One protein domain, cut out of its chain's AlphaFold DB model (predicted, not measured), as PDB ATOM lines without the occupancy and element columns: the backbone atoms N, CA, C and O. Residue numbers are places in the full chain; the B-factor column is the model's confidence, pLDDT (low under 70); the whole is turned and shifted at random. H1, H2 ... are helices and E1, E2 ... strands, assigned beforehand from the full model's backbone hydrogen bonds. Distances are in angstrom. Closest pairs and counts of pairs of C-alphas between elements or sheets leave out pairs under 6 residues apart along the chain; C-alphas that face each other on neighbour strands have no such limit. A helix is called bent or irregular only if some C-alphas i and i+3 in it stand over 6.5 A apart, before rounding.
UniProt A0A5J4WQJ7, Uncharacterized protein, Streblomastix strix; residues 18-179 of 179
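Overview. This is residues 18 to 179 of the 179 residues of an uncharacterized protein of Streblomastix strix (UniProt A0A5J4WQJ7). The model is a cluster of helices, H3 to H7, with the helix H4 and the arm H7a side by side in its core, and a loose part on one side, where a small sheet of two strands packs on H4 through its strand E1. H1 and H2 lie to either side of that sheet and touch no helix, residues 18 to 28 of H1 stick out free, and at the other side of the cluster H7 folds back on itself. The printed part has 162 residues with seven named helices and two named strands in the order H1 E1 H2 E2 H3 H4 H5 H6 H7; the sheet, E1 - E2, is antiparallel, and the class is mostly helix. The whole is compact, with a radius of gyration of the C-alphas of 15.9 A and spans of 47 by 34 by 31 A.

Along the chain. Find C-alpha 18 at (187.697, 112.325, 217.242); from there H1 runs 26.2 A to residue 36. Next come E1, residues 40 to 44, H2, residues 52 to 59, and E2, residues 79 to 83. Look then for H3, residues 86 to 101, 22.6 A long, and H4, residues 106 to 120, 20.8 A long, which begins at C-alpha 106 (208.028, 108.853, 240.209). H5, residues 123 to 130, is irregular: C-alphas 124 and 127 are 7.1 A apart. After H6, residues 134 to 141, comes H7, residues 147 to 177, assigned as one helix by its hydrogen bonds but bent: C-alphas 163 and 166 are 9.2 A apart. Its arms are H7a, residues 147 to 163, 24.1 A long, and H7b, residues 166 to 177, 16.5 A long, ending at C-alpha 177 (221.025, 107.935, 218.858).

Arrangement. Begin at H1, whose closest C-alpha to E1 is that of Thr 33, 7.8 A from Ile 40. E1 and E2 are antiparallel at 153 degrees; N 41 and O 82 are within hydrogen-bond range at 2.7 A. The closest C-alphas of E1 and H4 are those of Leu 42 and Gly 118, 4.5 A apart. H3, with residues 93 to 100 alone, touches H4 in a helical hairpin, closest at the C-alphas of Ile 100 and Ile 109, 4.7 A. H4 and H7a touch at a shallow tilt of 19 degrees, the same way, closest at the C-alphas of Glu 110 and Ile 149, 5.0 A. H6 and H7a form another hairpin, closest at the C-alphas of Leu 138 and Ser 153, 5.3 A. H7a and H7b touch, opposite ways, at a shallow tilt of 33 degrees, only just short of steep. Every O i to N i+4 pair is within hydrogen-bond range in H2, H3, H4, H6, H7a and H7b, against 14 of 15 in H1 and 2 of 4 in H5.

Size, cuts and confidence. The C-alphas farthest apart, those of Asn 72 and Ser 178, are 47.5 A apart. The printed part has no cut; the link from H2 to E2, residues 60 to 78, is long. The mean pLDDT of the printed part is 71.3, and you will find values under 70 at residues 18 to 55, 58 to 85, 88 and 179.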
ATOM      1  N   ASN A  18     186.367 111.846 216.865       37.22
ATOM      2  CA  ASN A  18     187.697 112.325 217.242       37.22
ATOM      3  C   ASN A  18     188.162 113.484 216.358       37.22
ATOM      4  O   ASN A  18     188.680 114.471 216.876       37.22
ATOM      5  N   THR A  19     187.924 113.419 215.048       42.03
ATOM      6  CA  THR A  19     188.307 114.486 214.110       42.03
ATOM      7  C   THR A  19     187.509 115.764 214.372       42.03
ATOM      8  O   THR A  19     188.093 116.836 214.504       42.03
ATOM      9  N   ASN A  20     186.191 115.651 214.570       34.50
ATOM     10  CA  ASN A  20     185.343 116.801 214.896       34.50
ATOM     11  C   ASN A  20     185.643 117.384 216.283       34.50
ATOM     12  O   ASN A  20     185.590 118.600 216.457       34.50
ATOM     13  N   LEU A  21     185.952 116.545 217.277       34.41
ATOM     14  CA  LEU A  21     186.405 117.008 218.589       34.41
ATOM     15  C   LEU A  21     187.724 117.757 218.468       34.41
ATOM     16  O   LEU A  21     187.824 118.846 219.026       34.41
ATOM     17  N   THR A  22     188.679 117.217 217.707       36.72
ATOM     18  CA  THR A  22     189.989 117.832 217.467       36.72
ATOM     19  C   THR A  22     189.831 119.177 216.767       36.72
ATOM     20  O   THR A  22     190.268 120.180 217.309       36.72
ATOM     21  N   GLU A  23     189.100 119.264 215.652       35.50
ATOM     22  CA  GLU A  23     188.862 120.540 214.957       35.50
ATOM     23  C   GLU A  23     188.136 121.570 215.832       35.50
ATOM     24  O   GLU A  23     188.450 122.763 215.808       35.50
ATOM     25  N   LYS A  24     187.158 121.129 216.627       35.53
ATOM     26  CA  LYS A  24     186.382 122.019 217.494       35.53
ATOM     27  C   LYS A  24     187.202 122.506 218.686       35.53
ATOM     28  O   LYS A  24     187.087 123.675 219.048       35.53
ATOM     29  N   THR A  25     188.066 121.659 219.244       34.47
ATOM     30  CA  THR A  25     189.048 122.089 220.245       34.47
ATOM     31  C   THR A  25     190.063 123.036 219.623       34.47
ATOM     32  O   THR A  25     190.248 124.122 220.160       34.47
ATOM     33  N   THR A  26     190.648 122.716 218.464       37.47
ATOM     34  CA  THR A  26     191.592 123.600 217.758       37.47
ATOM     35  C   THR A  26     190.989 124.983 217.495       37.47
ATOM     36  O   THR A  26     191.650 125.984 217.748       37.47
ATOM     37  N   ASN A  27     189.720 125.067 217.083       36.97
ATOM     38  CA  ASN A  27     189.043 126.346 216.845       36.97
ATOM     39  C   ASN A  27     188.782 127.154 218.127       36.97
ATOM     40  O   ASN A  27     189.010 128.363 218.138       36.97
ATOM     41  N   ILE A  28     188.372 126.505 219.224       41.53
ATOM     42  CA  ILE A  28     188.231 127.170 220.534       41.53
ATOM     43  C   ILE A  28     189.600 127.659 221.032       41.53
ATOM     44  O   ILE A  28     189.706 128.755 221.587       41.53
ATOM     45  N   PHE A  29     190.661 126.879 220.799       42.72
ATOM     46  CA  PHE A  29     192.024 127.243 221.172       42.72
ATOM     47  C   PHE A  29     192.533 128.453 220.388       42.72
ATOM     48  O   PHE A  29     193.053 129.363 221.021       42.72
ATOM     49  N   VAL A  30     192.335 128.511 219.066       42.75
ATOM     50  CA  VAL A  30     192.744 129.656 218.231       42.75
ATOM     51  C   VAL A  30     192.032 130.939 218.670       42.75
ATOM     52  O   VAL A  30     192.693 131.937 218.954       42.75
ATOM     53  N   GLU A  31     190.706 130.900 218.853       44.00
ATOM     54  CA  GLU A  31     189.939 132.080 219.288       44.00
ATOM     55  C   GLU A  31     190.314 132.569 220.696       44.00
ATOM     56  O   GLU A  31     190.248 133.770 220.978       44.00
ATOM     57  N   SER A  32     190.696 131.653 221.589       41.38
ATOM     58  CA  SER A  32     191.100 131.986 222.961       41.38
ATOM     59  C   SER A  32     192.530 132.525 223.011       41.38
ATOM     60  O   SER A  32     192.812 133.473 223.743       41.38
ATOM     61  N   THR A  33     193.433 131.974 222.197       43.81
ATOM     62  CA  THR A  33     194.837 132.400 222.148       43.81
ATOM     63  C   THR A  33     195.012 133.742 221.452       43.81
ATOM     64  O   THR A  33     195.857 134.528 221.874       43.81
ATOM     65  N   ASP A  34     194.157 134.051 220.474       46.12
ATOM     66  CA  ASP A  34     194.125 135.358 219.807       46.12
ATOM     67  C   ASP A  34     193.652 136.488 220.742       46.12
ATOM     68  O   ASP A  34     193.964 137.657 220.511       46.12
ATOM     69  N   LYS A  35     192.914 136.160 221.814       44.19
ATOM     70  CA  LYS A  35     192.408 137.133 222.800       44.19
ATOM     71  C   LYS A  35     193.261 137.255 224.065       44.19
ATOM     72  O   LYS A  35     193.265 138.330 224.659       44.19
ATOM     73  N   LEU A  36     193.933 136.183 224.489       39.06
ATOM     74  CA  LEU A  36     194.580 136.089 225.812       39.06
ATOM     75  C   LEU A  36     196.116 135.928 225.759       39.06
ATOM     76  O   LEU A  36     196.782 136.050 226.784       39.06
ATOM     77  N   GLY A  37     196.709 135.734 224.574       47.34
ATOM     78  CA  GLY A  37     198.166 135.769 224.373       47.34
ATOM     79  C   GLY A  37     198.952 134.550 224.892       47.34
ATOM     80  O   GLY A  37     198.404 133.467 225.102       47.34
ATOM     81  N   ASP A  38     200.269 134.731 225.077       41.50
ATOM     82  CA  ASP A  38     201.301 133.706 225.380       41.50
ATOM     83  C   ASP A  38     201.243 133.100 226.799       41.50
ATOM     84  O   ASP A  38     202.186 132.442 227.259       41.50
ATOM     85  N   ASN A  39     200.145 133.339 227.507       45.72
ATOM     86  CA  ASN A  39     200.041 133.146 228.944       45.72
ATOM     87  C   ASN A  39     199.241 131.899 229.322       45.72
ATOM     88  O   ASN A  39     198.838 131.798 230.458       45.72
ATOM     89  N   ILE A  40     198.975 130.939 228.434       48.66
ATOM     90  CA  ILE A  40     198.133 129.772 228.766       48.66
ATOM     91  C   ILE A  40     198.984 128.497 228.887       48.66
ATOM     92  O   ILE A  40     199.676 128.109 227.948       48.66
ATOM     93  N   ALA A  41     198.894 127.818 230.028       48.16
ATOM     94  CA  ALA A  41     199.461 126.513 230.339       48.16
ATOM     95  C   ALA A  41     198.347 125.463 230.386       48.16
ATOM     96  O   ALA A  41     197.479 125.506 231.251       48.16
ATOM     97  N   LEU A  42     198.347 124.503 229.463       47.09
ATOM     98  CA  LEU A  42     197.359 123.428 229.496       47.09
ATOM     99  C   LEU A  42     197.778 122.382 230.542       47.09
ATOM    100  O   LEU A  42     198.861 121.817 230.439       47.09
ATOM    101  N   ILE A  43     196.947 122.102 231.542       50.91
ATOM    102  CA  ILE A  43     197.168 121.010 232.490       50.91
ATOM    103  C   ILE A  43     196.220 119.871 232.118       50.91
ATOM    104  O   ILE A  43     195.010 119.929 232.344       50.91
ATOM    105  N   SER A  44     196.775 118.832 231.501       43.25
ATOM    106  CA  SER A  44     196.094 117.562 231.251       43.25
ATOM    107  C   SER A  44     196.086 116.682 232.502       43.25
ATOM    108  O   SER A  44     196.979 116.770 233.341       43.25
ATOM    109  N   VAL A  45     195.111 115.770 232.598       47.09
ATOM    110  CA  VAL A  45     195.012 114.765 233.682       47.09
ATOM    111  C   VAL A  45     194.683 115.381 235.043       47.09
ATOM    112  O   VAL A  45     195.085 114.884 236.092       47.09
ATOM    113  N   ILE A  46     193.915 116.466 235.034       53.22
ATOM    114  CA  ILE A  46     193.164 116.864 236.218       53.22
ATOM    115  C   ILE A  46     191.877 116.030 236.194       53.22
ATOM    116  O   ILE A  46     191.123 116.143 235.222       53.22
ATOM    117  N   PRO A  47     191.651 115.147 237.187       54.56
ATOM    118  CA  PRO A  47     190.437 114.347 237.258       54.56
ATOM    119  C   PRO A  47     189.175 115.192 237.064       54.56
ATOM    120  O   PRO A  47     189.114 116.349 237.495       54.56
ATOM    121  N   ALA A  48     188.151 114.618 236.429       55.69
ATOM    122  CA  ALA A  48     186.900 115.332 236.168       55.69
ATOM    123  C   ALA A  48     186.165 115.741 237.467       55.69
ATOM    124  O   ALA A  48     185.252 116.561 237.482       55.69
ATOM    125  N   GLU A  49     186.577 115.147 238.576       59.97
ATOM    126  CA  GLU A  49     186.111 115.394 239.927       59.97
ATOM    127  C   GLU A  49     186.961 116.405 240.710       59.97
ATOM    128  O   GLU A  49     186.561 116.772 241.810       59.97
ATOM    129  N   THR A  50     188.115 116.854 240.196       62.38
ATOM    130  CA  THR A  50     188.967 117.804 240.927       62.38
ATOM    131  C   THR A  50     188.240 119.124 241.125       62.38
ATOM    132  O   THR A  50     187.868 119.812 240.170       62.38
ATOM    133  N   GLU A  51     188.067 119.477 242.392       65.25
ATOM    134  CA  GLU A  51     187.446 120.726 242.796       65.25
ATOM    135  C   GLU A  51     188.434 121.886 242.656       65.25
ATOM    136  O   GLU A  51     189.649 121.730 242.810       65.25
ATOM    137  N   LYS A  52     187.898 123.080 242.390       65.88
ATOM    138  CA  LYS A  52     188.689 124.306 242.234       65.88
ATOM    139  C   LYS A  52     189.654 124.519 243.402       65.88
ATOM    140  O   LYS A  52     190.819 124.805 243.169       65.88
ATOM    141  N   ASP A  53     189.195 124.312 244.632       68.50
ATOM    142  CA  ASP A  53     189.999 124.538 245.835       68.50
ATOM    143  C   ASP A  53     191.221 123.604 245.915       68.50
ATOM    144  O   ASP A  53     192.279 124.000 246.408       68.50
ATOM    145  N   GLU A  54     191.109 122.371 245.408       67.56
ATOM    146  CA  GLU A  54     192.219 121.412 245.365       67.56
ATOM    147  C   GLU A  54     193.284 121.850 244.352       67.56
ATOM    148  O   GLU A  54     194.488 121.810 244.638       67.56
ATOM    149  N   LEU A  55     192.842 122.329 243.189       68.44
ATOM    150  CA  LEU A  55     193.727 122.861 242.163       68.44
ATOM    151  C   LEU A  55     194.367 124.187 242.585       68.44
ATOM    152  O   LEU A  55     195.583 124.338 242.461       68.44
ATOM    153  N   ASP A  56     193.590 125.106 243.151       70.19
ATOM    154  CA  ASP A  56     194.087 126.367 243.697       70.19
ATOM    155  C   ASP A  56     195.108 126.081 244.805       70.19
ATOM    156  O   ASP A  56     196.153 126.721 244.869       70.19
ATOM    157  N   SER A  57     194.889 125.067 245.652       70.44
ATOM    158  CA  SER A  57     195.870 124.635 246.659       70.44
ATOM    159  C   SER A  57     197.176 124.126 246.038       70.44
ATOM    160  O   SER A  57     198.263 124.374 246.570       70.44
ATOM    161  N   PHE A  58     197.104 123.431 244.900       66.94
ATOM    162  CA  PHE A  58     198.287 123.022 244.149       66.94
ATOM    163  C   PHE A  58     199.022 124.227 243.547       66.94
ATOM    164  O   PHE A  58     200.233 124.337 243.740       66.94
ATOM    165  N   ILE A  59     198.310 125.141 242.882       64.25
ATOM    166  CA  ILE A  59     198.898 126.317 242.223       64.25
ATOM    167  C   ILE A  59     199.443 127.318 243.251       64.25
ATOM    168  O   ILE A  59     200.520 127.875 243.047       64.25
ATOM    169  N   ASN A  60     198.793 127.458 244.409       65.50
ATOM    170  CA  ASN A  60     199.232 128.300 245.530       65.50
ATOM    171  C   ASN A  60     200.612 127.924 246.089       65.50
ATOM    172  O   ASN A  60     201.219 128.715 246.812       65.50
ATOM    173  N   LYS A  61     201.140 126.736 245.763       65.06
ATOM    174  CA  LYS A  61     202.535 126.371 246.067       65.06
ATOM    175  C   LYS A  61     203.541 127.168 245.237       65.06
ATOM    176  O   LYS A  61     204.706 127.249 245.619       65.06
ATOM    177  N   PHE A  62     203.095 127.722 244.116       56.31
ATOM    178  CA  PHE A  62     203.907 128.427 243.134       56.31
ATOM    179  C   PHE A  62     203.562 129.919 243.089       56.31
ATOM    180  O   PHE A  62     204.483 130.730 243.034       56.31
ATOM    181  N   ASP A  63     202.276 130.281 243.180       49.19
ATOM    182  CA  ASP A  63     201.834 131.674 243.295       49.19
ATOM    183  C   ASP A  63     200.474 131.824 243.989       49.19
ATOM    184  O   ASP A  63     199.508 131.132 243.673       49.19
ATOM    185  N   GLN A  64     200.401 132.781 244.912       59.97
ATOM    186  CA  GLN A  64     199.189 133.111 245.663       59.97
ATOM    187  C   GLN A  64     198.264 134.087 244.922       59.97
ATOM    188  O   GLN A  64     197.137 134.294 245.365       59.97
ATOM    189  N   ASN A  65     198.719 134.687 243.815       51.94
ATOM    190  CA  ASN A  65     197.975 135.687 243.042       51.94
ATOM    191  C   ASN A  65     197.503 135.164 241.673       51.94
ATOM    192  O   ASN A  65     197.367 135.939 240.726       51.94
ATOM    193  N   HIS A  66     197.230 133.864 241.563       54.09
ATOM    194  CA  HIS A  66     196.737 133.258 240.332       54.09
ATOM    195  C   HIS A  66     195.205 133.359 240.211       54.09
ATOM    196  O   HIS A  66     194.487 133.519 241.203       54.09
ATOM    197  N   TYR A  67     194.694 133.246 238.983       50.22
ATOM    198  CA  TYR A  67     193.259 133.193 238.715       50.22
ATOM    199  C   TYR A  67     192.898 131.891 238.003       50.22
ATOM    200  O   TYR A  67     193.294 131.663 236.863       50.22
ATOM    201  N   THR A  68     192.114 131.048 238.672       54.69
ATOM    202  CA  THR A  68     191.623 129.788 238.104       54.69
ATOM    203  C   THR A  68     190.157 129.931 237.713       54.69
ATOM    204  O   THR A  68     189.294 130.181 238.566       54.69
ATOM    205  N   TYR A  69     189.861 129.764 236.422       47.72
ATOM    206  CA  TYR A  69     188.498 129.761 235.890       47.72
ATOM    207  C   TYR A  69     188.017 128.329 235.626       47.72
ATOM    208  O   TYR A  69     188.670 127.572 234.913       47.72
ATOM    209  N   PHE A  70     186.848 127.981 236.171       48.28
ATOM    210  CA  PHE A  70     186.118 126.749 235.868       48.28
ATOM    211  C   PHE A  70     184.741 127.122 235.334       48.28
ATOM    212  O   PHE A  70     184.010 127.856 235.998       48.28
ATOM    213  N   ASP A  71     184.368 126.582 234.175       36.53
ATOM    214  CA  ASP A  71     183.036 126.818 233.613       36.53
ATOM    215  C   ASP A  71     181.970 125.889 234.237       36.53
ATOM    216  O   ASP A  71     180.793 126.221 234.194       36.53
ATOM    217  N   ASN A  72     182.364 124.752 234.854       40.44
ATOM    218  CA  ASN A  72     181.536 123.791 235.625       40.44
ATOM    219  C   ASN A  72     182.424 122.861 236.501       40.44
ATOM    220  O   ASN A  72     183.648 122.926 236.385       40.44
ATOM    221  N   ALA A  73     181.836 121.958 237.320       45.81
ATOM    222  CA  ALA A  73     182.550 120.752 237.793       45.81
ATOM    223  C   ALA A  73     183.211 120.116 236.574       45.81
ATOM    224  O   ALA A  73     182.516 119.976 235.560       45.81
ATOM    225  N   ASN A  74     184.528 119.885 236.663       46.19
ATOM    226  CA  ASN A  74     185.413 119.662 235.524       46.19
ATOM    227  C   ASN A  74     184.668 118.925 234.413       46.19
ATOM    228  O   ASN A  74     184.191 117.805 234.612       46.19
ATOM    229  N   GLY A  75     184.473 119.614 233.284       45.72
ATOM    230  CA  GLY A  75     183.717 119.081 232.160       45.72
ATOM    231  C   GLY A  75     184.173 117.665 231.802       45.72
ATOM    232  O   GLY A  75     185.240 117.210 232.199       45.72
ATOM    233  N   LYS A  76     183.372 116.949 231.014       43.56
ATOM    234  CA  LYS A  76     183.618 115.542 230.640       43.56
ATOM    235  C   LYS A  76     184.949 115.278 229.897       43.56
ATOM    236  O   LYS A  76     185.166 114.152 229.461       43.56
ATOM    237  N   GLU A  77     185.814 116.279 229.732       41.16
ATOM    238  CA  GLU A  77     187.051 116.236 228.959       41.16
ATOM    239  C   GLU A  77     188.276 116.653 229.798       41.16
ATOM    240  O   GLU A  77     188.240 117.574 230.608       41.16
ATOM    241  N   LEU A  78     189.372 115.919 229.586       43.50
ATOM    242  CA  LEU A  78     190.529 115.682 230.468       43.50
ATOM    243  C   LEU A  78     191.548 116.832 230.650       43.50
ATOM    244  O   LEU A  78     192.649 116.575 231.155       43.50
ATOM    245  N   ARG A  79     191.284 118.061 230.184       43.62
ATOM    246  CA  ARG A  79     192.331 119.103 230.082       43.62
ATOM    247  C   ARG A  79     191.830 120.494 230.468       43.62
ATOM    248  O   ARG A  79     190.824 120.957 229.945       43.62
ATOM    249  N   GLN A  80     192.571 121.173 231.341       48.91
ATOM    250  CA  GLN A  80     192.315 122.554 231.754       48.91
ATOM    251  C   GLN A  80     193.356 123.512 231.182       48.91
ATOM    252  O   GLN A  80     194.477 123.103 230.909       48.91
ATOM    253  N   ALA A  81     193.010 124.789 231.042       46.00
ATOM    254  CA  ALA A  81     193.928 125.847 230.631       46.00
ATOM    255  C   ALA A  81     194.153 126.803 231.816       46.00
ATOM    256  O   ALA A  81     193.202 127.373 232.340       46.00
ATOM    257  N   LEU A  82     195.400 126.948 232.254       49.31
ATOM    258  CA  LEU A  82     195.830 127.816 233.343       49.31
ATOM    259  C   LEU A  82     196.499 129.061 232.764       49.31
ATOM    260  O   LEU A  82     197.472 128.935 232.030       49.31
ATOM    261  N   GLU A  83     196.021 130.255 233.099       50.75
ATOM    262  CA  GLU A  83     196.679 131.489 232.671       50.75
ATOM    263  C   GLU A  83     197.837 131.848 233.631       50.75
ATOM    264  O   GLU A  83     197.628 132.000 234.831       50.75
ATOM    265  N   LEU A  84     199.066 131.954 233.123       58.94
ATOM    266  CA  LEU A  84     200.292 132.322 233.829       58.94
ATOM    267  C   LEU A  84     200.955 133.501 233.121       58.94
ATOM    268  O   LEU A  84     201.275 133.412 231.936       58.94
ATOM    269  N   ASP A  85     201.245 134.575 233.852       64.19
ATOM    270  CA  ASP A  85     202.087 135.642 233.315       64.19
ATOM    271  C   ASP A  85     203.516 135.143 233.005       64.19
ATOM    272  O   ASP A  85     203.974 134.113 233.513       64.19
ATOM    273  N   SER A  86     204.256 135.886 232.178       70.62
ATOM    274  CA  SER A  86     205.612 135.510 231.755       70.62
ATOM    275  C   SER A  86     206.594 135.271 232.909       70.62
ATOM    276  O   SER A  86     207.490 134.436 232.777       70.62
ATOM    277  N   TYR A  87     206.456 135.985 234.031       71.00
ATOM    278  CA  TYR A  87     207.332 135.814 235.190       71.00
ATOM    279  C   TYR A  87     207.023 134.500 235.919       71.00
ATOM    280  O   TYR A  87     207.936 133.722 236.219       71.00
ATOM    281  N   LEU A  88     205.742 134.226 236.159       67.75
ATOM    282  CA  LEU A  88     205.257 133.007 236.800       67.75
ATOM    283  C   LEU A  88     205.516 131.776 235.949       67.75
ATOM    284  O   LEU A  88     205.968 130.756 236.466       67.75
ATOM    285  N   LYS A  89     205.308 131.887 234.639       81.75
ATOM    286  CA  LYS A  89     205.617 130.836 233.675       81.75
ATOM    287  C   LYS A  89     207.076 130.406 233.774       81.75
ATOM    288  O   LYS A  89     207.349 129.214 233.909       81.75
ATOM    289  N   GLY A  90     208.002 131.364 233.787       78.88
ATOM    290  CA  GLY A  90     209.418 131.029 233.877       78.88
ATOM    291  C   GLY A  90     209.808 130.415 235.221       78.88
ATOM    292  O   GLY A  90     210.558 129.438 235.288       78.88
ATOM    293  N   LYS A  91     209.219 130.906 236.319       81.12
ATOM    294  CA  LYS A  91     209.379 130.294 237.649       81.12
ATOM    295  C   LYS A  91     208.834 128.871 237.705       81.12
ATOM    296  O   LYS A  91     209.495 128.003 238.277       81.12
ATOM    297  N   LEU A  92     207.676 128.630 237.096       81.94
ATOM    298  CA  LEU A  92     207.068 127.312 237.015       81.94
ATOM    299  C   LEU A  92     207.960 126.359 236.220       81.94
ATOM    300  O   LEU A  92     208.327 125.316 236.752       81.94
ATOM    301  N   ILE A  93     208.380 126.728 235.004       88.25
ATOM    302  CA  ILE A  93     209.252 125.883 234.172       88.25
ATOM    303  C   ILE A  93     210.541 125.539 234.927       88.25
ATOM    304  O   ILE A  93     210.909 124.367 235.012       88.25
ATOM    305  N   GLN A  94     211.191 126.521 235.561       88.06
ATOM    306  CA  GLN A  94     212.390 126.269 236.369       88.06
ATOM    307  C   GLN A  94     212.139 125.299 237.529       88.06
ATOM    308  O   GLN A  94     212.983 124.447 237.815       88.06
ATOM    309  N   GLN A  95     211.011 125.434 238.228       85.31
ATOM    310  CA  GLN A  95     210.690 124.565 239.355       85.31
ATOM    311  C   GLN A  95     210.366 123.140 238.890       85.31
ATOM    312  O   GLN A  95     210.931 122.192 239.429       85.31
ATOM    313  N   LEU A  96     209.563 122.987 237.834       88.19
ATOM    314  CA  LEU A  96     209.242 121.688 237.238       88.19
ATOM    315  C   LEU A  96     210.504 120.956 236.774       88.19
ATOM    316  O   LEU A  96     210.688 119.782 237.088       88.19
ATOM    317  N   LYS A  97     211.426 121.654 236.104       93.44
ATOM    318  CA  LYS A  97     212.708 121.073 235.680       93.44
ATOM    319  C   LYS A  97     213.544 120.589 236.861       93.44
ATOM    320  O   LYS A  97     214.115 119.498 236.803       93.44
ATOM    321  N   LYS A  98     213.598 121.365 237.950       88.06
ATOM    322  CA  LYS A  98     214.277 120.945 239.187       88.06
ATOM    323  C   LYS A  98     213.627 119.702 239.774       88.06
ATOM    324  O   LYS A  98     214.350 118.824 240.238       88.06
ATOM    325  N   ASP A  99     212.303 119.627 239.739       84.94
ATOM    326  CA  ASP A  99     211.573 118.504 240.310       84.94
ATOM    327  C   ASP A  99     211.705 117.224 239.472       84.94
ATOM    328  O   ASP A  99     211.737 116.133 240.031       84.94
ATOM    329  N   ILE A 100     211.876 117.343 238.158       92.31
ATOM    330  CA  ILE A 100     212.128 116.211 237.251       92.31
ATOM    331  C   ILE A 100     213.584 115.726 237.326       92.31
ATOM    332  O   ILE A 100     213.858 114.547 237.108       92.31
ATOM    333  N   THR A 101     214.524 116.632 237.613       90.00
ATOM    334  CA  THR A 101     215.967 116.330 237.632       90.00
ATOM    335  C   THR A 101     216.450 115.767 238.973       90.00
ATOM    336  O   THR A 101     217.439 115.040 239.019       90.00
ATOM    337  N   LYS A 102     215.802 116.125 240.086       82.12
ATOM    338  CA  LYS A 102     216.171 115.633 241.424       82.12
ATOM    339  C   LYS A 102     215.632 114.222 241.672       82.12
ATOM    340  O   LYS A 102     214.677 113.805 241.028       82.12
ATOM    341  N   GLU A 103     216.198 113.529 242.664       71.06
ATOM    342  CA  GLU A 103     215.634 112.290 243.228       71.06
ATOM    343  C   GLU A 103     214.297 112.581 243.932       71.06
ATOM    344  O   GLU A 103     214.206 112.692 245.154       71.06
ATOM    345  N   ASN A 104     213.257 112.767 243.130       78.12
ATOM    346  CA  ASN A 104     211.878 112.896 243.559       78.12
ATOM    347  C   ASN A 104     211.128 111.589 243.306       78.12
ATOM    348  O   ASN A 104     211.607 110.689 242.621       78.12
ATOM    349  N   SER A 105     209.927 111.482 243.873       86.00
ATOM    350  CA  SER A 105     209.071 110.324 243.601       86.00
ATOM    351  C   SER A 105     208.658 110.269 242.128       86.00
ATOM    352  O   SER A 105     208.395 111.312 241.526       86.00
ATOM    353  N   ASP A 106     208.476 109.062 241.593       88.12
ATOM    354  CA  ASP A 106     208.028 108.853 240.209       88.12
ATOM    355  C   ASP A 106     206.750 109.642 239.884       88.12
ATOM    356  O   ASP A 106     206.658 110.294 238.851       88.12
ATOM    357  N   LYS A 107     205.803 109.716 240.830       83.50
ATOM    358  CA  LYS A 107     204.575 110.520 240.687       83.50
ATOM    359  C   LYS A 107     204.826 112.021 240.534       83.50
ATOM    360  O   LYS A 107     204.023 112.712 239.914       83.50
ATOM    361  N   GLN A 108     205.863 112.563 241.164       81.44
ATOM    362  CA  GLN A 108     206.207 113.981 241.024       81.44
ATOM    363  C   GLN A 108     206.880 114.244 239.681       81.44
ATOM    364  O   GLN A 108     206.544 115.231 239.030       81.44
ATOM    365  N   ILE A 109     207.763 113.337 239.255       88.50
ATOM    366  CA  ILE A 109     208.397 113.382 237.935       88.50
ATOM    367  C   ILE A 109     207.321 113.316 236.846       88.50
ATOM    368  O   ILE A 109     207.276 114.182 235.977       88.50
ATOM    369  N   GLU A 110     206.396 112.359 236.953       87.62
ATOM    370  CA  GLU A 110     205.255 112.189 236.051       87.62
ATOM    371  C   GLU A 110     204.442 113.483 235.909       87.62
ATOM    372  O   GLU A 110     204.243 113.984 234.801       87.62
ATOM    373  N   LYS A 111     203.997 114.054 237.035       81.06
ATOM    374  CA  LYS A 111     203.216 115.297 237.038       81.06
ATOM    375  C   LYS A 111     203.984 116.444 236.394       81.06
ATOM    376  O   LYS A 111     203.400 117.206 235.631       81.06
ATOM    377  N   GLY A 112     205.277 116.561 236.690       85.25
ATOM    378  CA  GLY A 112     206.103 117.613 236.119       85.25
ATOM    379  C   GLY A 112     206.227 117.497 234.603       85.25
ATOM    380  O   GLY A 112     206.048 118.490 233.899       85.25
ATOM    381  N   LEU A 113     206.477 116.286 234.100       88.12
ATOM    382  CA  LEU A 113     206.573 116.017 232.666       88.12
ATOM    383  C   LEU A 113     205.254 116.319 231.946       88.12
ATOM    384  O   LEU A 113     205.271 116.989 230.918       88.12
ATOM    385  N   ASN A 114     204.121 115.902 232.510       85.19
ATOM    386  CA  ASN A 114     202.795 116.181 231.952       85.19
ATOM    387  C   ASN A 114     202.487 117.694 231.898       85.19
ATOM    388  O   ASN A 114     201.980 118.196 230.898       85.19
ATOM    389  N   VAL A 115     202.857 118.470 232.925       81.94
ATOM    390  CA  VAL A 115     202.680 119.936 232.878       81.94
ATOM    391  C   VAL A 115     203.599 120.577 231.831       81.94
ATOM    392  O   VAL A 115     203.162 121.449 231.079       81.94
ATOM    393  N   LEU A 116     204.858 120.137 231.736       88.88
ATOM    394  CA  LEU A 116     205.767 120.617 230.689       88.88
ATOM    395  C   LEU A 116     205.272 120.257 229.284       88.88
ATOM    396  O   LEU A 116     205.471 121.051 228.368       88.88
ATOM    397  N   CYS A 117     204.585 119.122 229.124       85.69
ATOM    398  CA  CYS A 117     203.937 118.748 227.874       85.69
ATOM    399  C   CYS A 117     202.936 119.817 227.422       85.69
ATOM    400  O   CYS A 117     203.059 120.376 226.335       85.69
ATOM    401  N   GLY A 118     202.001 120.194 228.294       81.06
ATOM    402  CA  GLY A 118     201.032 121.236 227.964       81.06
ATOM    403  C   GLY A 118     201.653 122.618 227.741       81.06
ATOM    404  O   GLY A 118     201.184 123.372 226.889       81.06
ATOM    405  N   LEU A 119     202.742 122.947 228.444       82.25
ATOM    406  CA  LEU A 119     203.495 124.187 228.220       82.25
ATOM    407  C   LEU A 119     204.232 124.201 226.872       82.25
ATOM    408  O   LEU A 119     204.357 125.270 226.268       82.25
ATOM    409  N   ALA A 120     204.699 123.047 226.391       88.62
ATOM    410  CA  ALA A 120     205.432 122.907 225.133       88.62
ATOM    411  C   ALA A 120     204.550 123.044 223.881       88.62
ATOM    412  O   ALA A 120     205.081 123.226 222.787       88.62
ATOM    413  N   LEU A 121     203.219 123.049 224.021       82.69
ATOM    414  CA  LEU A 121     202.296 123.396 222.930       82.69
ATOM    415  C   LEU A 121     202.492 124.833 222.421       82.69
ATOM    416  O   LEU A 121     202.055 125.176 221.323       82.69
ATOM    417  N   LYS A 122     203.126 125.700 223.219       80.75
ATOM    418  CA  LYS A 122     203.445 127.075 222.836       80.75
ATOM    419  C   LYS A 122     204.920 127.204 222.495       80.75
ATOM    420  O   LYS A 122     205.785 127.089 223.361       80.75
ATOM    421  N   GLN A 123     205.196 127.542 221.236       83.81
ATOM    422  CA  GLN A 123     206.550 127.730 220.715       83.81
ATOM    423  C   GLN A 123     207.386 128.720 221.547       83.81
ATOM    424  O   GLN A 123     208.574 128.495 221.769       83.81
ATOM    425  N   SER A 124     206.763 129.775 222.083       85.12
ATOM    426  CA  SER A 124     207.412 130.766 222.955       85.12
ATOM    427  C   SER A 124     208.028 130.176 224.232       85.12
ATOM    428  O   SER A 124     208.868 130.821 224.852       85.12
ATOM    429  N   ASN A 125     207.609 128.978 224.648       87.94
ATOM    430  CA  ASN A 125     208.060 128.334 225.886       87.94
ATOM    431  C   ASN A 125     209.224 127.364 225.651       87.94
ATOM    432  O   ASN A 125     209.919 126.994 226.596       87.94
ATOM    433  N   ILE A 126     209.458 126.964 224.398       91.81
ATOM    434  CA  ILE A 126     210.392 125.892 224.038       91.81
ATOM    435  C   ILE A 126     211.809 126.192 224.527       91.81
ATOM    436  O   ILE A 126     212.403 125.355 225.202       91.81
ATOM    437  N   LEU A 127     212.323 127.399 224.261       92.06
ATOM    438  CA  LEU A 127     213.684 127.793 224.648       92.06
ATOM    439  C   LEU A 127     213.914 127.715 226.161       92.06
ATOM    440  O   LEU A 127     214.989 127.325 226.616       92.06
ATOM    441  N   GLU A 128     212.902 128.070 226.948       92.56
ATOM    442  CA  GLU A 128     213.000 128.017 228.402       92.56
ATOM    443  C   GLU A 128     212.973 126.570 228.911       92.56
ATOM    444  O   GLU A 128     213.782 126.205 229.772       92.56
ATOM    445  N   ILE A 129     212.121 125.723 228.323       94.38
ATOM    446  CA  ILE A 129     212.025 124.295 228.652       94.38
ATOM    447  C   ILE A 129     213.364 123.587 228.399       94.38
ATOM    448  O   ILE A 129     213.878 122.925 229.300       94.38
ATOM    449  N   ILE A 130     213.966 123.764 227.218       94.25
ATOM    450  CA  ILE A 130     215.173 123.015 226.810       94.25
ATOM    451  C   ILE A 130     216.485 123.526 227.407       94.25
ATOM    452  O   ILE A 130     217.518 122.875 227.263       94.25
ATOM    453  N   SER A 131     216.468 124.685 228.069       92.69
ATOM    454  CA  SER A 131     217.664 125.264 228.692       92.69
ATOM    455  C   SER A 131     218.321 124.303 229.701       92.69
ATOM    456  O   SER A 131     217.723 123.319 230.129       92.69
ATOM    457  N   GLU A 132     219.548 124.587 230.143       91.06
ATOM    458  CA  GLU A 132     220.214 123.829 231.225       91.06
ATOM    459  C   GLU A 132     220.376 122.315 230.951       91.06
ATOM    460  O   GLU A 132     220.335 121.514 231.883       91.06
ATOM    461  N   ASN A 133     220.581 121.918 229.686       88.94
ATOM    462  CA  ASN A 133     220.766 120.514 229.266       88.94
ATOM    463  C   ASN A 133     219.583 119.608 229.658       88.94
ATOM    464  O   ASN A 133     219.745 118.459 230.076       88.94
ATOM    465  N   PHE A 134     218.363 120.145 229.581       95.19
ATOM    466  CA  PHE A 134     217.175 119.398 229.983       95.19
ATOM    467  C   PHE A 134     216.817 118.276 228.996       95.19
ATOM    468  O   PHE A 134     216.184 117.296 229.380       95.19
ATOM    469  N   ILE A 135     217.275 118.370 227.745       94.81
ATOM    470  CA  ILE A 135     217.064 117.343 226.715       94.81
ATOM    471  C   ILE A 135     217.656 115.996 227.157       94.81
ATOM    472  O   ILE A 135     217.001 114.965 227.021       94.81
ATOM    473  N   GLU A 136     218.851 115.982 227.748       94.25
ATOM    474  CA  GLU A 136     219.492 114.764 228.257       94.25
ATOM    475  C   GLU A 136     218.681 114.097 229.374       94.25
ATOM    476  O   GLU A 136     218.592 112.866 229.442       94.25
ATOM    477  N   ILE A 137     218.054 114.905 230.232       95.12
ATOM    478  CA  ILE A 137     217.172 114.420 231.298       95.12
ATOM    479  C   ILE A 137     215.932 113.752 230.692       95.12
ATOM    480  O   ILE A 137     215.568 112.650 231.102       95.12
ATOM    481  N   LEU A 138     215.329 114.359 229.666       95.25
ATOM    482  CA  LEU A 138     214.178 113.782 228.963       95.25
ATOM    483  C   LEU A 138     214.526 112.484 228.233       95.25
ATOM    484  O   LEU A 138     213.762 111.523 228.297       95.25
ATOM    485  N   ILE A 139     215.694 112.413 227.590       94.31
ATOM    486  CA  ILE A 139     216.172 111.180 226.948       94.31
ATOM    487  C   ILE A 139     216.351 110.077 227.991       94.31
ATOM    488  O   ILE A 139     215.923 108.944 227.764       94.31
ATOM    489  N   THR A 140     216.912 110.402 229.154       93.75
ATOM    490  CA  THR A 140     217.060 109.440 230.253       93.75
ATOM    491  C   THR A 140     215.698 108.920 230.720       93.75
ATOM    492  O   THR A 140     215.484 107.707 230.775       93.75
ATOM    493  N   HIS A 141     214.739 109.814 230.974       94.19
ATOM    494  CA  HIS A 141     213.390 109.442 231.414       94.19
ATOM    495  C   HIS A 141     212.572 108.713 230.337       94.19
ATOM    496  O   HIS A 141     211.767 107.843 230.665       94.19
ATOM    497  N   SER A 142     212.838 108.949 229.047       94.06
ATOM    498  CA  SER A 142     212.222 108.201 227.934       94.06
ATOM    499  C   SER A 142     212.567 106.701 227.931       94.06
ATOM    500  O   SER A 142     211.892 105.890 227.289       94.06
ATOM    501  N   LYS A 143     213.610 106.316 228.675       92.44
ATOM    502  CA  LYS A 143     214.042 104.927 228.877       92.44
ATOM    503  C   LYS A 143     213.561 104.342 230.213       92.44
ATOM    504  O   LYS A 143     213.923 103.210 230.530       92.44
ATOM    505  N   SER A 144     212.755 105.080 230.981       93.12
ATOM    506  CA  SER A 144     212.206 104.619 232.258       93.12
ATOM    507  C   SER A 144     211.378 103.336 232.104       93.12
ATOM    508  O   SER A 144     210.735 103.101 231.076       93.12
ATOM    509  N   ILE A 145     211.388 102.504 233.150       92.25
ATOM    510  CA  ILE A 145     210.488 101.349 233.275       92.25
ATOM    511  C   ILE A 145     209.069 101.773 233.668       92.25
ATOM    512  O   ILE A 145     208.123 101.020 233.439       92.25
ATOM    513  N   ASP A 146     208.925 102.967 234.252       93.31
ATOM    514  CA  ASP A 146     207.627 103.560 234.534       93.31
ATOM    515  C   ASP A 146     207.000 104.047 233.221       93.31
ATOM    516  O   ASP A 146     207.565 104.880 232.504       93.31
ATOM    517  N   GLY A 147     205.833 103.491 232.893       86.56
ATOM    518  CA  GLY A 147     205.156 103.750 231.626       86.56
ATOM    519  C   GLY A 147     204.723 105.205 231.454       86.56
ATOM    520  O   GLY A 147     204.785 105.713 230.335       86.56
ATOM    521  N   ASN A 148     204.350 105.888 232.538       87.62
ATOM    522  CA  ASN A 148     203.886 107.271 232.476       87.62
ATOM    523  C   ASN A 148     205.064 108.226 232.283       87.62
ATOM    524  O   ASN A 148     205.035 109.058 231.378       87.62
ATOM    525  N   ILE A 149     206.135 108.067 233.068       92.44
ATOM    526  CA  ILE A 149     207.371 108.852 232.917       92.44
ATOM    527  C   ILE A 149     207.927 108.687 231.506       92.44
ATOM    528  O   ILE A 149     208.248 109.679 230.844       92.44
ATOM    529  N   LYS A 150     207.992 107.445 231.017       92.25
ATOM    530  CA  LYS A 150     208.425 107.159 229.652       92.25
ATOM    531  C   LYS A 150     207.541 107.859 228.620       92.25
ATOM    532  O   LYS A 150     208.071 108.522 227.729       92.25
ATOM    533  N   SER A 151     206.219 107.719 228.738       86.94
ATOM    534  CA  SER A 151     205.262 108.287 227.786       86.94
ATOM    535  C   SER A 151     205.353 109.811 227.731       86.94
ATOM    536  O   SER A 151     205.556 110.354 226.650       86.94
ATOM    537  N   TYR A 152     205.291 110.500 228.875       89.31
ATOM    538  CA  TYR A 152     205.351 111.965 228.900       89.31
ATOM    539  C   TYR A 152     206.717 112.508 228.473       89.31
ATOM    540  O   TYR A 152     206.790 113.564 227.855       89.31
ATOM    541  N   SER A 153     207.811 111.794 228.751       94.31
ATOM    542  CA  SER A 153     209.131 112.212 228.263       94.31
ATOM    543  C   SER A 153     209.222 112.137 226.743       94.31
ATOM    544  O   SER A 153     209.753 113.049 226.116       94.31
ATOM    545  N   LEU A 154     208.690 111.064 226.146       88.44
ATOM    546  CA  LEU A 154     208.628 110.923 224.693       88.44
ATOM    547  C   LEU A 154     207.703 111.973 224.074       88.44
ATOM    548  O   LEU A 154     208.102 112.623 223.115       88.44
ATOM    549  N   GLU A 155     206.510 112.179 224.638       91.06
ATOM    550  CA  GLU A 155     205.562 113.207 224.191       91.06
ATOM    551  C   GLU A 155     206.200 114.600 224.214       91.06
ATOM    552  O   GLU A 155     206.149 115.321 223.217       91.06
ATOM    553  N   LEU A 156     206.888 114.952 225.305       93.56
ATOM    554  CA  LEU A 156     207.596 116.223 225.402       93.56
ATOM    555  C   LEU A 156     208.699 116.336 224.346       93.56
ATOM    556  O   LEU A 156     208.763 117.354 223.665       93.56
ATOM    557  N   LEU A 157     209.528 115.304 224.155       92.44
ATOM    558  CA  LEU A 157     210.543 115.295 223.095       92.44
ATOM    559  C   LEU A 157     209.917 115.506 221.707       92.44
ATOM    560  O   LEU A 157     210.446 116.300 220.934       92.44
ATOM    561  N   PHE A 158     208.776 114.876 221.410       87.75
ATOM    562  CA  PHE A 158     208.052 115.098 220.156       87.75
ATOM    563  C   PHE A 158     207.592 116.550 220.005       87.75
ATOM    564  O   PHE A 158     207.912 117.179 218.997       87.75
ATOM    565  N   MET A 159     206.942 117.130 221.016       87.94
ATOM    566  CA  MET A 159     206.515 118.535 220.951       87.94
ATOM    567  C   MET A 159     207.686 119.505 220.811       87.94
ATOM    568  O   MET A 159     207.569 120.511 220.114       87.94
ATOM    569  N   LEU A 160     208.830 119.206 221.432       91.44
ATOM    570  CA  LEU A 160     210.051 119.981 221.230       91.44
ATOM    571  C   LEU A 160     210.500 119.922 219.764       91.44
ATOM    572  O   LEU A 160     210.821 120.962 219.198       91.44
ATOM    573  N   THR A 161     210.471 118.751 219.120       88.31
ATOM    574  CA  THR A 161     210.810 118.649 217.688       88.31
ATOM    575  C   THR A 161     209.809 119.367 216.781       88.31
ATOM    576  O   THR A 161     210.224 120.055 215.852       88.31
ATOM    577  N   GLU A 162     208.509 119.273 217.069       85.81
ATOM    578  CA  GLU A 162     207.461 119.896 216.251       85.81
ATOM    579  C   GLU A 162     207.467 121.425 216.372       85.81
ATOM    580  O   GLU A 162     207.356 122.131 215.369       85.81
ATOM    581  N   ASN A 163     207.650 121.950 217.586       84.88
ATOM    582  CA  ASN A 163     207.520 123.382 217.865       84.88
ATOM    583  C   ASN A 163     208.864 124.127 217.920       84.88
ATOM    584  O   ASN A 163     208.890 125.354 217.820       84.88
ATOM    585  N   GLY A 164     209.990 123.428 218.080       84.50
ATOM    586  CA  GLY A 164     211.319 124.033 218.233       84.50
ATOM    587  C   GLY A 164     212.122 124.212 216.946       84.50
ATOM    588  O   GLY A 164     213.189 124.826 216.976       84.50
ATOM    589  N   GLY A 165     211.612 123.722 215.816       88.50
ATOM    590  CA  GLY A 165     212.253 123.857 214.509       88.50
ATOM    591  C   GLY A 165     213.378 122.848 214.251       88.50
ATOM    592  O   GLY A 165     213.757 122.043 215.101       88.50
ATOM    593  N   SER A 166     213.929 122.904 213.037       89.69
ATOM    594  CA  SER A 166     214.811 121.859 212.496       89.69
ATOM    595  C   SER A 166     216.141 121.690 213.236       89.69
ATOM    596  O   SER A 166     216.701 120.598 213.239       89.69
ATOM    597  N   GLU A 167     216.676 122.756 213.838       91.06
ATOM    598  CA  GLU A 167     217.928 122.682 214.604       91.06
ATOM    599  C   GLU A 167     217.740 121.872 215.891       91.06
ATOM    600  O   GLU A 167     218.527 120.966 216.167       91.06
ATOM    601  N   LEU A 168     216.650 122.130 216.622       91.56
ATOM    602  CA  LEU A 168     216.317 121.380 217.829       91.56
ATOM    603  C   LEU A 168     215.947 119.928 217.507       91.56
ATOM    604  O   LEU A 168     216.356 119.015 218.222       91.56
ATOM    605  N   GLU A 169     215.223 119.694 216.410       91.00
ATOM    606  CA  GLU A 169     214.955 118.336 215.931       91.00
ATOM    607  C   GLU A 169     216.257 117.560 215.682       91.00
ATOM    608  O   GLU A 169     216.407 116.421 216.134       91.00
ATOM    609  N   TYR A 170     217.217 118.183 214.994       90.38
ATOM    610  CA  TYR A 170     218.519 117.581 214.730       90.38
ATOM    611  C   TYR A 170     219.295 117.301 216.025       90.38
ATOM    612  O   TYR A 170     219.864 116.218 216.179       90.38
ATOM    613  N   GLU A 171     219.299 118.237 216.976       91.81
ATOM    614  CA  GLU A 171     219.925 118.049 218.287       91.81
ATOM    615  C   GLU A 171     219.329 116.850 219.038       91.81
ATOM    616  O   GLU A 171     220.075 115.976 219.492       91.81
ATOM    617  N   ILE A 172     217.997 116.783 219.132       90.31
ATOM    618  CA  ILE A 172     217.286 115.710 219.834       90.31
ATOM    619  C   ILE A 172     217.595 114.359 219.191       90.31
ATOM    620  O   ILE A 172     217.983 113.438 219.908       90.31
ATOM    621  N   ARG A 173     217.494 114.238 217.859       88.12
ATOM    622  CA  ARG A 173     217.786 112.984 217.139       88.12
ATOM    623  C   ARG A 173     219.209 112.491 217.412       88.12
ATOM    624  O   ARG A 173     219.387 111.343 217.809       88.12
ATOM    625  N   ASN A 174     220.208 113.366 217.291       88.56
ATOM    626  CA  ASN A 174     221.606 112.981 217.515       88.56
ATOM    627  C   ASN A 174     221.875 112.535 218.952       88.56
ATOM    628  O   ASN A 174     222.606 111.570 219.175       88.56
ATOM    629  N   LYS A 175     221.306 113.238 219.940       88.38
ATOM    630  CA  LYS A 175     221.454 112.839 221.342       88.38
ATOM    631  C   LYS A 175     220.731 111.519 221.608       88.38
ATOM    632  O   LYS A 175     221.285 110.676 222.306       88.38
ATOM    633  N   PHE A 176     219.551 111.308 221.028       78.75
ATOM    634  CA  PHE A 176     218.793 110.069 221.189       78.75
ATOM    635  C   PHE A 176     219.553 108.851 220.641       78.75
ATOM    636  O   PHE A 176     219.598 107.821 221.307       78.75
ATOM    637  N   ASP A 177     220.220 108.995 219.490       76.94
ATOM    638  CA  ASP A 177     221.025 107.935 218.858       76.94
ATOM    639  C   ASP A 177     222.350 107.641 219.592       76.94
ATOM    640  O   ASP A 177     222.954 106.584 219.407       76.94
ATOM    641  N   SER A 178     222.826 108.572 220.425       70.88
ATOM    642  CA  SER A 178     224.100 108.452 221.152       70.88
ATOM    643  C   SER A 178     224.034 107.646 222.461       70.88
ATOM    644  O   SER A 178     225.074 107.414 223.083       70.88
ATOM    645  N   PHE A 179     222.839 107.209 222.872       57.44
ATOM    646  CA  PHE A 179     222.549 106.538 224.146       57.44
ATOM    647  C   PHE A 179     221.910 105.164 223.948       57.44
ATOM    648  O   PHE A 179     222.110 104.305 224.835       57.44
TER     649      PHE A 179